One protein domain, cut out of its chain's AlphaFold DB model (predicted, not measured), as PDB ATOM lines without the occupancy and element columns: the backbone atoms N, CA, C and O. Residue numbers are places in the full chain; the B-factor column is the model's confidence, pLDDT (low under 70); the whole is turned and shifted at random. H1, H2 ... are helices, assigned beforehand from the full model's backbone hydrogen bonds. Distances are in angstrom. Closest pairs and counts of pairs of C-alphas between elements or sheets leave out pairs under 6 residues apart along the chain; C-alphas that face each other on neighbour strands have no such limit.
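Overview. This is residues 9 to 51 and 64 to 96 of the 109 residues of an uncharacterized protein of Pseudomonas lundensis (UniProt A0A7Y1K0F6). One long helix, H2, is the spine of an open, zigzag model: H1 makes a corner at its beginning, and H3 folds back beside its later part, running opposite ways at a shallow tilt. Beyond the end of H3 the printed part turns off into H4, which touches no other helix and sticks out with residues 91 to 96. The printed part has 76 residues with four named helices, H1, H2, H3 and H4 in that order along the chain, and no named strand; the class is all helix. It is only just loose, close to extended, with a radius of gyration of the C-alphas of 17.0 A, and its outline, 52 by 34 by 18 A, is only just flat.

Along the chain. The longest helix, H2, takes residues 24 to 50 and measures 39.3 A from C-alpha 24 at (-25.180, -8.030, 13.309) to C-alpha 50 at (-5.405, -28.192, -14.048). Before it comes H1, residues 10 to 20, 15.3 A long. After the cut comes H3, residues 65 to 81, 24.6 A long. H4, residues 84 to 96, is 18.5 A long and ends with C-alpha 96 at (-25.739, -48.280, 0.712).

Arrangement. H2 and H3 touch, with the C-alphas of Ile 45 and Ile 70 the closest at 6.9 A. Their lines stand at a shallow tilt of 28 degrees, and they run opposite ways. H2 touches H3 with residues 38 to 49 alone, and H3 touches H2 with residues 70 to 77 alone. H1 and H2 touch only at the corner by their link, where the C-alphas of Ser 20 and Tyr 27 are the closest at 5.3 A. Their lines are only just about perpendicular, at 72 degrees. H3 and H4 are apart, but only just, with their closest C-alphas 8.1 A from each other. H4 is apart from H1 and from H2, and H1 is apart from H3. In H1, H3 and H4 every O i to N i+4 pair is within hydrogen-bond range; in H2 it is 21 of 23.

Size, cuts and confidence. The two C-alphas farthest apart, those of Glu 10 and Asp 64, are 53.1 A from each other. Residues 52 to 63 are cut out, and C-alphas 51 and 64 are 14.8 A apart across the cut, which lies in the link from H2 to H3. The links from H1 to H2 and from H3 to H4 are tight. The mean pLDDT of the printed part is 75.3, and 23 residues are under 70, among them residues 33 to 42 in H2 and residues 79 to 82, of which 79 to 81 belong to H3.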
ATOM      1  N   THR A   9     -36.896  -6.879   5.405       94.44
ATOM      2  CA  THR A   9     -38.209  -6.939   6.052       94.44
ATOM      3  C   THR A   9     -38.054  -7.039   7.568       94.44
ATOM      4  O   THR A   9     -37.001  -7.428   8.073       94.44
ATOM      5  N   GLU A  10     -39.114  -6.713   8.305       90.94
ATOM      6  CA  GLU A  10     -39.108  -6.786   9.769       90.94
ATOM      7  C   GLU A  10     -38.837  -8.211  10.274       90.94
ATOM      8  O   GLU A  10     -38.018  -8.400  11.168       90.94
ATOM      9  N   THR A  11     -39.406  -9.223   9.613       92.12
ATOM     10  CA  THR A  11     -39.135 -10.640   9.902       92.12
ATOM     11  C   THR A  11     -37.660 -10.996   9.709       92.12
ATOM     12  O   THR A  11     -37.049 -11.595  10.589       92.12
ATOM     13  N   GLN A  12     -37.046 -10.568   8.602       87.12
ATOM     14  CA  GLN A  12     -35.625 -10.825   8.333       87.12
ATOM     15  C   GLN A  12     -34.702 -10.128   9.335       87.12
ATOM     16  O   GLN A  12     -33.647 -10.660   9.668       87.12
ATOM     17  N   LYS A  13     -35.083  -8.936   9.812       89.25
ATOM     18  CA  LYS A  13     -34.324  -8.211  10.832       89.25
ATOM     19  C   LYS A  13     -34.290  -8.989  12.151       89.25
ATOM     20  O   LYS A  13     -33.211  -9.146  12.712       89.25
ATOM     21  N   ILE A  14     -35.438  -9.509  12.592       89.12
ATOM     22  CA  ILE A  14     -35.556 -10.315  13.819       89.12
ATOM     23  C   ILE A  14     -34.703 -11.585  13.710       89.12
ATOM     24  O   ILE A  14     -33.892 -11.863  14.590       89.12
ATOM     25  N   GLU A  15     -34.803 -12.313  12.593       87.38
ATOM     26  CA  GLU A  15     -33.979 -13.507  12.354       87.38
ATOM     27  C   GLU A  15     -32.473 -13.193  12.358       87.38
ATOM     28  O   GLU A  15     -31.665 -13.985  12.850       87.38
ATOM     29  N   LEU A  16     -32.067 -12.043  11.807       88.12
ATOM     30  CA  LEU A  16     -30.671 -11.602  11.845       88.12
ATOM     31  C   LEU A  16     -30.212 -11.289  13.270       88.12
ATOM     32  O   LEU A  16     -29.107 -11.675  13.648       88.12
ATOM     33  N   GLU A  17     -31.043 -10.602  14.051       89.38
ATOM     34  CA  GLU A  17     -30.762 -10.264  15.446       89.38
ATOM     35  C   GLU A  17     -30.562 -11.533  16.284       89.38
ATOM     36  O   GLU A  17     -29.524 -11.665  16.937       89.38
ATOM     37  N   GLU A  18     -31.460 -12.516  16.167       87.94
ATOM     38  CA  GLU A  18     -31.353 -13.807  16.861       87.94
ATOM     39  C   GLU A  18     -30.077 -14.577  16.488       87.94
ATOM     40  O   GLU A  18     -29.373 -15.102  17.354       87.94
ATOM     41  N   ARG A  19     -29.746 -14.634  15.192       82.56
ATOM     42  CA  ARG A  19     -28.596 -15.409  14.696       82.56
ATOM     43  C   ARG A  19     -27.253 -14.727  14.943       82.56
ATOM     44  O   ARG A  19     -26.237 -15.417  15.006       82.56
ATOM     45  N   SER A  20     -27.242 -13.402  15.068       85.44
ATOM     46  CA  SER A  20     -26.020 -12.614  15.266       85.44
ATOM     47  C   SER A  20     -25.438 -12.704  16.677       85.44
ATOM     48  O   SER A  20     -24.272 -12.370  16.863       85.44
ATOM     49  N   GLN A  21     -26.235 -13.130  17.667       80.88
ATOM     50  CA  GLN A  21     -25.860 -13.154  19.089       80.88
ATOM     51  C   GLN A  21     -25.295 -11.814  19.614       80.88
ATOM     52  O   GLN A  21     -24.554 -11.794  20.595       80.88
ATOM     53  N   GLY A  22     -25.653 -10.692  18.979       80.88
ATOM     54  CA  GLY A  22     -25.307  -9.342  19.429       80.88
ATOM     55  C   GLY A  22     -24.708  -8.446  18.345       80.88
ATOM     56  O   GLY A  22     -25.157  -7.311  18.201       80.88
ATOM     57  N   ASP A  23     -23.733  -8.926  17.561       87.38
ATOM     58  CA  ASP A  23     -23.093  -8.111  16.513       87.38
ATOM     59  C   ASP A  23     -23.551  -8.525  15.109       87.38
ATOM     60  O   ASP A  23     -22.967  -9.376  14.432       87.38
ATOM     61  N   ILE A  24     -24.611  -7.860  14.650       87.75
ATOM     62  CA  ILE A  24     -25.180  -8.030  13.309       87.75
ATOM     63  C   ILE A  24     -24.152  -7.696  12.223       87.75
ATOM     64  O   ILE A  24     -24.100  -8.365  11.193       87.75
ATOM     65  N   SER A  25     -23.326  -6.666  12.429       86.38
ATOM     66  CA  SER A  25     -22.362  -6.230  11.417       86.38
ATOM     67  C   SER A  25     -21.247  -7.251  11.254       86.38
ATOM     68  O   SER A  25     -20.880  -7.578  10.126       86.38
ATOM     69  N   GLU A  26     -20.723  -7.778  12.358       83.31
ATOM     70  CA  GLU A  26     -19.740  -8.856  12.326       83.31
ATOM     71  C   GLU A  26     -20.337 -10.127  11.712       83.31
ATOM     72  O   GLU A  26     -19.723 -10.731  10.831       83.31
ATOM     73  N   TYR A  27     -21.557 -10.493  12.110       84.44
ATOM     74  CA  TYR A  27     -22.265 -11.653  11.580       84.44
ATOM     75  C   TYR A  27     -22.460 -11.574  10.057       84.44
ATOM     76  O   TYR A  27     -22.108 -12.504   9.329       84.44
ATOM     77  N   VAL A  28     -22.959 -10.439   9.559       83.81
ATOM     78  CA  VAL A  28     -23.187 -10.209   8.125       83.81
ATOM     79  C   VAL A  28     -21.872 -10.194   7.353       83.81
ATOM     80  O   VAL A  28     -21.800 -10.786   6.279       83.81
ATOM     81  N   ARG A  29     -20.811  -9.583   7.895       80.12
ATOM     82  CA  ARG A  29     -19.481  -9.609   7.266       80.12
ATOM     83  C   ARG A  29     -18.942 -11.026   7.172       80.12
ATOM     84  O   ARG A  29     -18.540 -11.436   6.090       80.12
ATOM     85  N   ARG A  30     -18.977 -11.786   8.270       78.44
ATOM     86  CA  ARG A  30     -18.560 -13.191   8.262       78.44
ATOM     87  C   ARG A  30     -19.348 -13.968   7.220       78.44
ATOM     88  O   ARG A  30     -18.752 -14.736   6.491       78.44
ATOM     89  N   GLN A  31     -20.654 -13.755   7.099       76.25
ATOM     90  CA  GLN A  31     -21.458 -14.516   6.147       76.25
ATOM     91  C   GLN A  31     -21.199 -14.128   4.681       76.25
ATOM     92  O   GLN A  31     -21.081 -15.019   3.844       76.25
ATOM     93  N   LEU A  32     -21.095 -12.832   4.371       73.19
ATOM     94  CA  LEU A  32     -20.863 -12.341   3.007       73.19
ATOM     95  C   LEU A  32     -19.445 -12.646   2.517       73.19
ATOM     96  O   LEU A  32     -19.263 -13.079   1.384       73.19
ATOM     97  N   PHE A  33     -18.440 -12.453   3.372       69.94
ATOM     98  CA  PHE A  33     -17.044 -12.637   2.983       69.94
ATOM     99  C   PHE A  33     -16.572 -14.086   3.106       69.94
ATOM    100  O   PHE A  33     -15.698 -14.487   2.352       69.94
ATOM    101  N   ARG A  34     -17.204 -14.921   3.943       66.69
ATOM    102  CA  ARG A  34     -16.945 -16.373   3.948       66.69
ATOM    103  C   ARG A  34     -17.311 -17.035   2.622       66.69
ATOM    104  O   ARG A  34     -16.679 -18.018   2.258       66.69
ATOM    105  N   GLN A  35     -18.322 -16.525   1.914       59.56
ATOM    106  CA  GLN A  35     -18.649 -17.013   0.571       59.56
ATOM    107  C   GLN A  35     -17.560 -16.635  -0.440       59.56
ATOM    108  O   GLN A  35     -17.143 -17.501  -1.198       59.56
ATOM    109  N   MET A  36     -17.032 -15.407  -0.376       59.06
ATOM    110  CA  MET A  36     -15.889 -14.996  -1.205       59.06
ATOM    111  C   MET A  36     -14.637 -15.838  -0.913       59.06
ATOM    112  O   MET A  36     -14.025 -16.363  -1.833       59.06
ATOM    113  N   GLU A  37     -14.309 -16.073   0.362       65.12
ATOM    114  CA  GLU A  37     -13.180 -16.936   0.749       65.12
ATOM    115  C   GLU A  37     -13.350 -18.385   0.255       65.12
ATOM    116  O   GLU A  37     -12.374 -19.047  -0.104       65.12
ATOM    117  N   GLN A  38     -14.583 -18.904   0.235       61.50
ATOM    118  CA  GLN A  38     -14.890 -20.234  -0.298       61.50
ATOM    119  C   GLN A  38     -14.746 -20.300  -1.823       61.50
ATOM    120  O   GLN A  38     -14.221 -21.295  -2.324       61.50
ATOM    121  N   GLU A  39     -15.192 -19.270  -2.544       62.91
ATOM    122  CA  GLU A  39     -15.036 -19.159  -4.001       62.91
ATOM    123  C   GLU A  39     -13.551 -19.087  -4.387       62.91
ATOM    124  O   GLU A  39     -13.098 -19.896  -5.198       62.91
ATOM    125  N   ASP A  40     -12.764 -18.254  -3.699       68.94
ATOM    126  CA  ASP A  40     -11.310 -18.151  -3.892       68.94
ATOM    127  C   ASP A  40     -10.593 -19.485  -3.602       68.94
ATOM    128  O   ASP A  40      -9.678 -19.908  -4.317       68.94
ATOM    129  N   THR A  41     -11.022 -20.191  -2.550       68.12
ATOM    130  CA  THR A  41     -10.461 -21.505  -2.196       68.12
ATOM    131  C   THR A  41     -10.776 -22.548  -3.271       68.12
ATOM    132  O   THR A  41      -9.918 -23.368  -3.602       68.12
ATOM    133  N   LEU A  42     -11.986 -22.523  -3.839       68.50
ATOM    134  CA  LEU A  42     -12.384 -23.426  -4.916       68.50
ATOM    135  C   LEU A  42     -11.577 -23.162  -6.191       68.50
ATOM    136  O   LEU A  42     -11.059 -24.113  -6.781       68.50
ATOM    137  N   GLU A  43     -11.418 -21.900  -6.592       72.00
ATOM    138  CA  GLU A  43     -10.605 -21.529  -7.758       72.00
ATOM    139  C   GLU A  43      -9.150 -21.983  -7.607       72.00
ATOM    140  O   GLU A  43      -8.575 -22.560  -8.533       72.00
ATOM    141  N   MET A  44      -8.566 -21.820  -6.415       70.81
ATOM    142  CA  MET A  44      -7.210 -22.295  -6.129       70.81
ATOM    143  C   MET A  44      -7.087 -23.822  -6.276       70.81
ATOM    144  O   MET A  44      -6.089 -24.317  -6.807       70.81
ATOM    145  N   ILE A  45      -8.085 -24.582  -5.818       69.75
ATOM    146  CA  ILE A  45      -8.102 -26.045  -5.956       69.75
ATOM    147  C   ILE A  45      -8.226 -26.451  -7.433       69.75
ATOM    148  O   ILE A  45      -7.509 -27.348  -7.881       69.75
ATOM    149  N   LEU A  46      -9.089 -25.778  -8.201       71.81
ATOM    150  CA  LEU A  46      -9.267 -26.033  -9.634       71.81
ATOM    151  C   LEU A  46      -7.979 -25.766 -10.420       71.81
ATOM    152  O   LEU A  46      -7.552 -26.618 -11.196       71.81
ATOM    153  N   GLN A  47      -7.282 -24.664 -10.137       72.81
ATOM    154  CA  GLN A  47      -5.984 -24.379 -10.754       72.81
ATOM    155  C   GLN A  47      -4.934 -25.456 -10.442       72.81
ATOM    156  O   GLN A  47      -4.148 -25.830 -11.312       72.81
ATOM    157  N   ARG A  48      -4.910 -25.995  -9.215       70.75
ATOM    158  CA  ARG A  48      -3.991 -27.090  -8.847       70.75
ATOM    159  C   ARG A  48      -4.323 -28.402  -9.559       70.75
ATOM    160  O   ARG A  48      -3.406 -29.163  -9.864       70.75
ATOM    161  N   LEU A  49      -5.604 -28.665  -9.816       66.94
ATOM    162  CA  LEU A  49      -6.060 -29.812 -10.607       66.94
ATOM    163  C   LEU A  49      -5.656 -29.678 -12.080       66.94
ATOM    164  O   LEU A  49      -5.180 -30.649 -12.662       66.94
ATOM    165  N   GLU A  50      -5.796 -28.486 -12.661       69.69
ATOM    166  CA  GLU A  50      -5.405 -28.192 -14.048       69.69
ATOM    167  C   GLU A  50      -3.889 -28.248 -14.263       69.69
ATOM    168  O   GLU A  50      -3.418 -28.713 -15.298       69.69
ATOM    169  N   GLN A  51      -3.106 -27.819 -13.269       65.62
ATOM    170  CA  GLN A  51      -1.643 -27.877 -13.305       65.62
ATOM    171  C   GLN A  51      -1.078 -29.287 -13.113       65.62
ATOM    172  O   GLN A  51       0.142 -29.460 -13.142       65.62
ATOM    173  N   ASP A  64      -1.768 -40.896  -5.174       72.50
ATOM    174  CA  ASP A  64      -0.552 -40.111  -5.004       72.50
ATOM    175  C   ASP A  64      -0.751 -39.005  -3.948       72.50
ATOM    176  O   ASP A  64      -1.863 -38.531  -3.699       72.50
ATOM    177  N   ARG A  65       0.336 -38.597  -3.282       69.81
ATOM    178  CA  ARG A  65       0.278 -37.677  -2.130       69.81
ATOM    179  C   ARG A  65      -0.354 -36.323  -2.478       69.81
ATOM    180  O   ARG A  65      -0.974 -35.711  -1.612       69.81
ATOM    181  N   GLN A  66      -0.202 -35.870  -3.720       69.31
ATOM    182  CA  GLN A  66      -0.776 -34.614  -4.192       69.31
ATOM    183  C   GLN A  66      -2.279 -34.769  -4.457       69.31
ATOM    184  O   GLN A  66      -3.059 -33.937  -4.001       69.31
ATOM    185  N   SER A  67      -2.704 -35.872  -5.076       69.75
ATOM    186  CA  SER A  67      -4.121 -36.222  -5.223       69.75
ATOM    187  C   SER A  67      -4.818 -36.374  -3.873       69.75
ATOM    188  O   SER A  67      -5.928 -35.880  -3.702       69.75
ATOM    189  N   MET A  68      -4.164 -36.979  -2.877       73.31
ATOM    190  CA  MET A  68      -4.707 -37.063  -1.517       73.31
ATOM    191  C   MET A  68      -4.876 -35.675  -0.880       73.31
ATOM    192  O   MET A  68      -5.897 -35.414  -0.252       73.31
ATOM    193  N   ALA A  69      -3.912 -34.766  -1.062       70.75
ATOM    194  CA  ALA A  69      -4.016 -33.397  -0.553       70.75
ATOM    195  C   ALA A  69      -5.182 -32.633  -1.202       70.75
ATOM    196  O   ALA A  69      -5.969 -32.009  -0.494       70.75
ATOM    197  N   ILE A  70      -5.345 -32.754  -2.523       73.56
ATOM    198  CA  ILE A  70      -6.459 -32.139  -3.256       73.56
ATOM    199  C   ILE A  70      -7.805 -32.726  -2.805       73.56
ATOM    200  O   ILE A  70      -8.754 -31.983  -2.566       73.56
ATOM    201  N   LEU A  71      -7.891 -34.047  -2.626       75.38
ATOM    202  CA  LEU A  71      -9.096 -34.707  -2.110       75.38
ATOM    203  C   LEU A  71      -9.453 -34.219  -0.700       75.38
ATOM    204  O   LEU A  71     -10.624 -33.978  -0.419       75.38
ATOM    205  N   ILE A  72      -8.463 -34.030   0.177       73.19
ATOM    206  CA  ILE A  72      -8.678 -33.473   1.518       73.19
ATOM    207  C   ILE A  72      -9.169 -32.022   1.435       73.19
ATOM    208  O   ILE A  72     -10.123 -31.676   2.130       73.19
ATOM    209  N   GLU A  73      -8.574 -31.186   0.581       73.44
ATOM    210  CA  GLU A  73      -9.003 -29.792   0.383       73.44
ATOM    211  C   GLU A  73     -10.453 -29.713  -0.129       73.44
ATOM    212  O   GLU A  73     -11.267 -28.979   0.435       73.44
ATOM    213  N   LEU A  74     -10.818 -30.546  -1.110       75.50
ATOM    214  CA  LEU A  74     -12.191 -30.659  -1.615       75.50
ATOM    215  C   LEU A  74     -13.172 -31.127  -0.533       75.50
ATOM    216  O   LEU A  74     -14.256 -30.560  -0.395       75.50
ATOM    217  N   LEU A  75     -12.800 -32.134   0.263       73.75
ATOM    218  CA  LEU A  75     -13.631 -32.641   1.360       73.75
ATOM    219  C   LEU A  75     -13.862 -31.585   2.446       73.75
ATOM    220  O   LEU A  75     -14.968 -31.484   2.984       73.75
ATOM    221  N   LEU A  76     -12.842 -30.792   2.776       68.69
ATOM    222  CA  LEU A  76     -12.965 -29.696   3.737       68.69
ATOM    223  C   LEU A  76     -13.887 -28.594   3.203       68.69
ATOM    224  O   LEU A  76     -14.756 -28.129   3.942       68.69
ATOM    225  N   LEU A  77     -13.768 -28.239   1.922       70.50
ATOM    226  CA  LEU A  77     -14.635 -27.251   1.281       70.50
ATOM    227  C   LEU A  77     -16.096 -27.726   1.256       70.50
ATOM    228  O   LEU A  77     -16.983 -27.025   1.750       70.50
ATOM    229  N   LEU A  78     -16.338 -28.967   0.822       71.06
ATOM    230  CA  LEU A  78     -17.657 -29.609   0.847       71.06
ATOM    231  C   LEU A  78     -18.263 -29.621   2.252       71.06
ATOM    232  O   LEU A  78     -19.422 -29.247   2.417       71.06
ATOM    233  N   ARG A  79     -17.478 -29.962   3.282       67.81
ATOM    234  CA  ARG A  79     -17.931 -29.969   4.683       67.81
ATOM    235  C   ARG A  79     -18.396 -28.594   5.166       67.81
ATOM    236  O   ARG A  79     -19.274 -28.524   6.025       67.81
ATOM    237  N   THR A  80     -17.814 -27.511   4.651       64.62
ATOM    238  CA  THR A  80     -18.228 -26.143   5.010       64.62
ATOM    239  C   THR A  80     -19.467 -25.660   4.257       64.62
ATOM    240  O   THR A  80     -20.184 -24.808   4.780       64.62
ATOM    241  N   ALA A  81     -19.735 -26.204   3.068       65.25
ATOM    242  CA  ALA A  81     -20.882 -25.844   2.233       65.25
ATOM    243  C   ALA A  81     -22.113 -26.742   2.473       65.25
ATOM    244  O   ALA A  81     -23.251 -26.330   2.243       65.25
ATOM    245  N   SER A  82     -21.908 -27.973   2.948       68.19
ATOM    246  CA  SER A  82     -22.974 -28.961   3.106       68.19
ATOM    247  C   SER A  82     -23.867 -28.670   4.314       68.19
ATOM    248  O   SER A  82     -23.395 -28.593   5.452       68.19
ATOM    249  N   LYS A  83     -25.182 -28.591   4.078       73.56
ATOM    250  CA  LYS A  83     -26.199 -28.607   5.139       73.56
ATOM    251  C   LYS A  83     -26.191 -29.961   5.871       73.56
ATOM    252  O   LYS A  83     -25.856 -30.975   5.254       73.56
ATOM    253  N   PRO A  84     -26.614 -30.016   7.149       68.94
ATOM    254  CA  PRO A  84     -26.657 -31.259   7.923       68.94
ATOM    255  C   PRO A  84     -27.435 -32.386   7.233       68.94
ATOM    256  O   PRO A  84     -27.002 -33.531   7.275       68.94
ATOM    257  N   ASP A  85     -28.543 -32.061   6.566       70.50
ATOM    258  CA  ASP A  85     -29.382 -33.056   5.891       70.50
ATOM    259  C   ASP A  85     -28.703 -33.631   4.641       70.50
ATOM    260  O   ASP A  85     -28.648 -34.846   4.484       70.50
ATOM    261  N   ALA A  86     -28.050 -32.785   3.836       70.50
ATOM    262  CA  ALA A  86     -27.255 -33.227   2.686       70.50
ATOM    263  C   ALA A  86     -26.084 -34.131   3.109       70.50
ATOM    264  O   ALA A  86     -25.734 -35.083   2.414       70.50
ATOM    265  N   LYS A  87     -25.495 -33.872   4.286       71.19
ATOM    266  CA  LYS A  87     -24.484 -34.758   4.874       71.19
ATOM    267  C   LYS A  87     -25.077 -36.124   5.238       71.19
ATOM    268  O   LYS A  87     -24.438 -37.131   4.954       71.19
ATOM    269  N   ARG A  88     -26.270 -36.177   5.849       75.12
ATOM    270  CA  ARG A  88     -26.930 -37.449   6.206       75.12
ATOM    271  C   ARG A  88     -27.284 -38.275   4.972       75.12
ATOM    272  O   ARG A  88     -27.044 -39.475   4.975       75.12
ATOM    273  N   GLU A  89     -27.805 -37.642   3.924       75.12
ATOM    274  CA  GLU A  89     -28.110 -38.316   2.654       75.12
ATOM    275  C   GLU A  89     -26.849 -38.897   2.005       75.12
ATOM    276  O   GLU A  89     -26.835 -40.060   1.614       75.12
ATOM    277  N   ALA A  90     -25.757 -38.127   1.972       72.31
ATOM    278  CA  ALA A  90     -24.479 -38.616   1.464       72.31
ATOM    279  C   ALA A  90     -23.936 -39.795   2.294       72.31
ATOM    280  O   ALA A  90     -23.434 -40.763   1.729       72.31
ATOM    281  N   GLN A  91     -24.055 -39.740   3.625       78.44
ATOM    282  CA  GLN A  91     -23.656 -40.840   4.509       78.44
ATOM    283  C   GLN A  91     -24.497 -42.102   4.270       78.44
ATOM    284  O   GLN A  91     -23.933 -43.185   4.151       78.44
ATOM    285  N   ALA A  92     -25.816 -41.965   4.119       79.94
ATOM    286  CA  ALA A  92     -26.699 -43.084   3.793       79.94
ATOM    287  C   ALA A  92     -26.336 -43.734   2.446       79.94
ATOM    288  O   ALA A  92     -26.379 -44.957   2.316       79.94
ATOM    289  N   GLU A  93     -25.930 -42.938   1.455       74.50
ATOM    290  CA  GLU A  93     -25.496 -43.454   0.154       74.50
ATOM    291  C   GLU A  93     -24.145 -44.185   0.232       74.50
ATOM    292  O   GLU A  93     -23.971 -45.227  -0.396       74.50
ATOM    293  N   VAL A  94     -23.204 -43.700   1.049       75.81
ATOM    294  CA  VAL A  94     -21.930 -44.394   1.320       75.81
ATOM    295  C   VAL A  94     -22.174 -45.757   1.980       75.81
ATOM    296  O   VAL A  94     -21.619 -46.760   1.527       75.81
ATOM    297  N   GLU A  95     -23.059 -45.815   2.979       81.75
ATOM    298  CA  GLU A  95     -23.496 -47.064   3.621       81.75
ATOM    299  C   GLU A  95     -24.175 -48.014   2.623       81.75
ATOM    300  O   GLU A  95     -23.866 -49.206   2.586       81.75
ATOM    301  N   ARG A  96     -25.059 -47.495   1.757       84.06
ATOM    302  CA  ARG A  96     -25.739 -48.280   0.712       84.06
ATOM    303  C   ARG A  96     -24.755 -48.912  -0.275       84.06
ATOM    304  O   ARG A  96     -25.004 -50.007  -0.777       84.06
TER     305      ARG A  96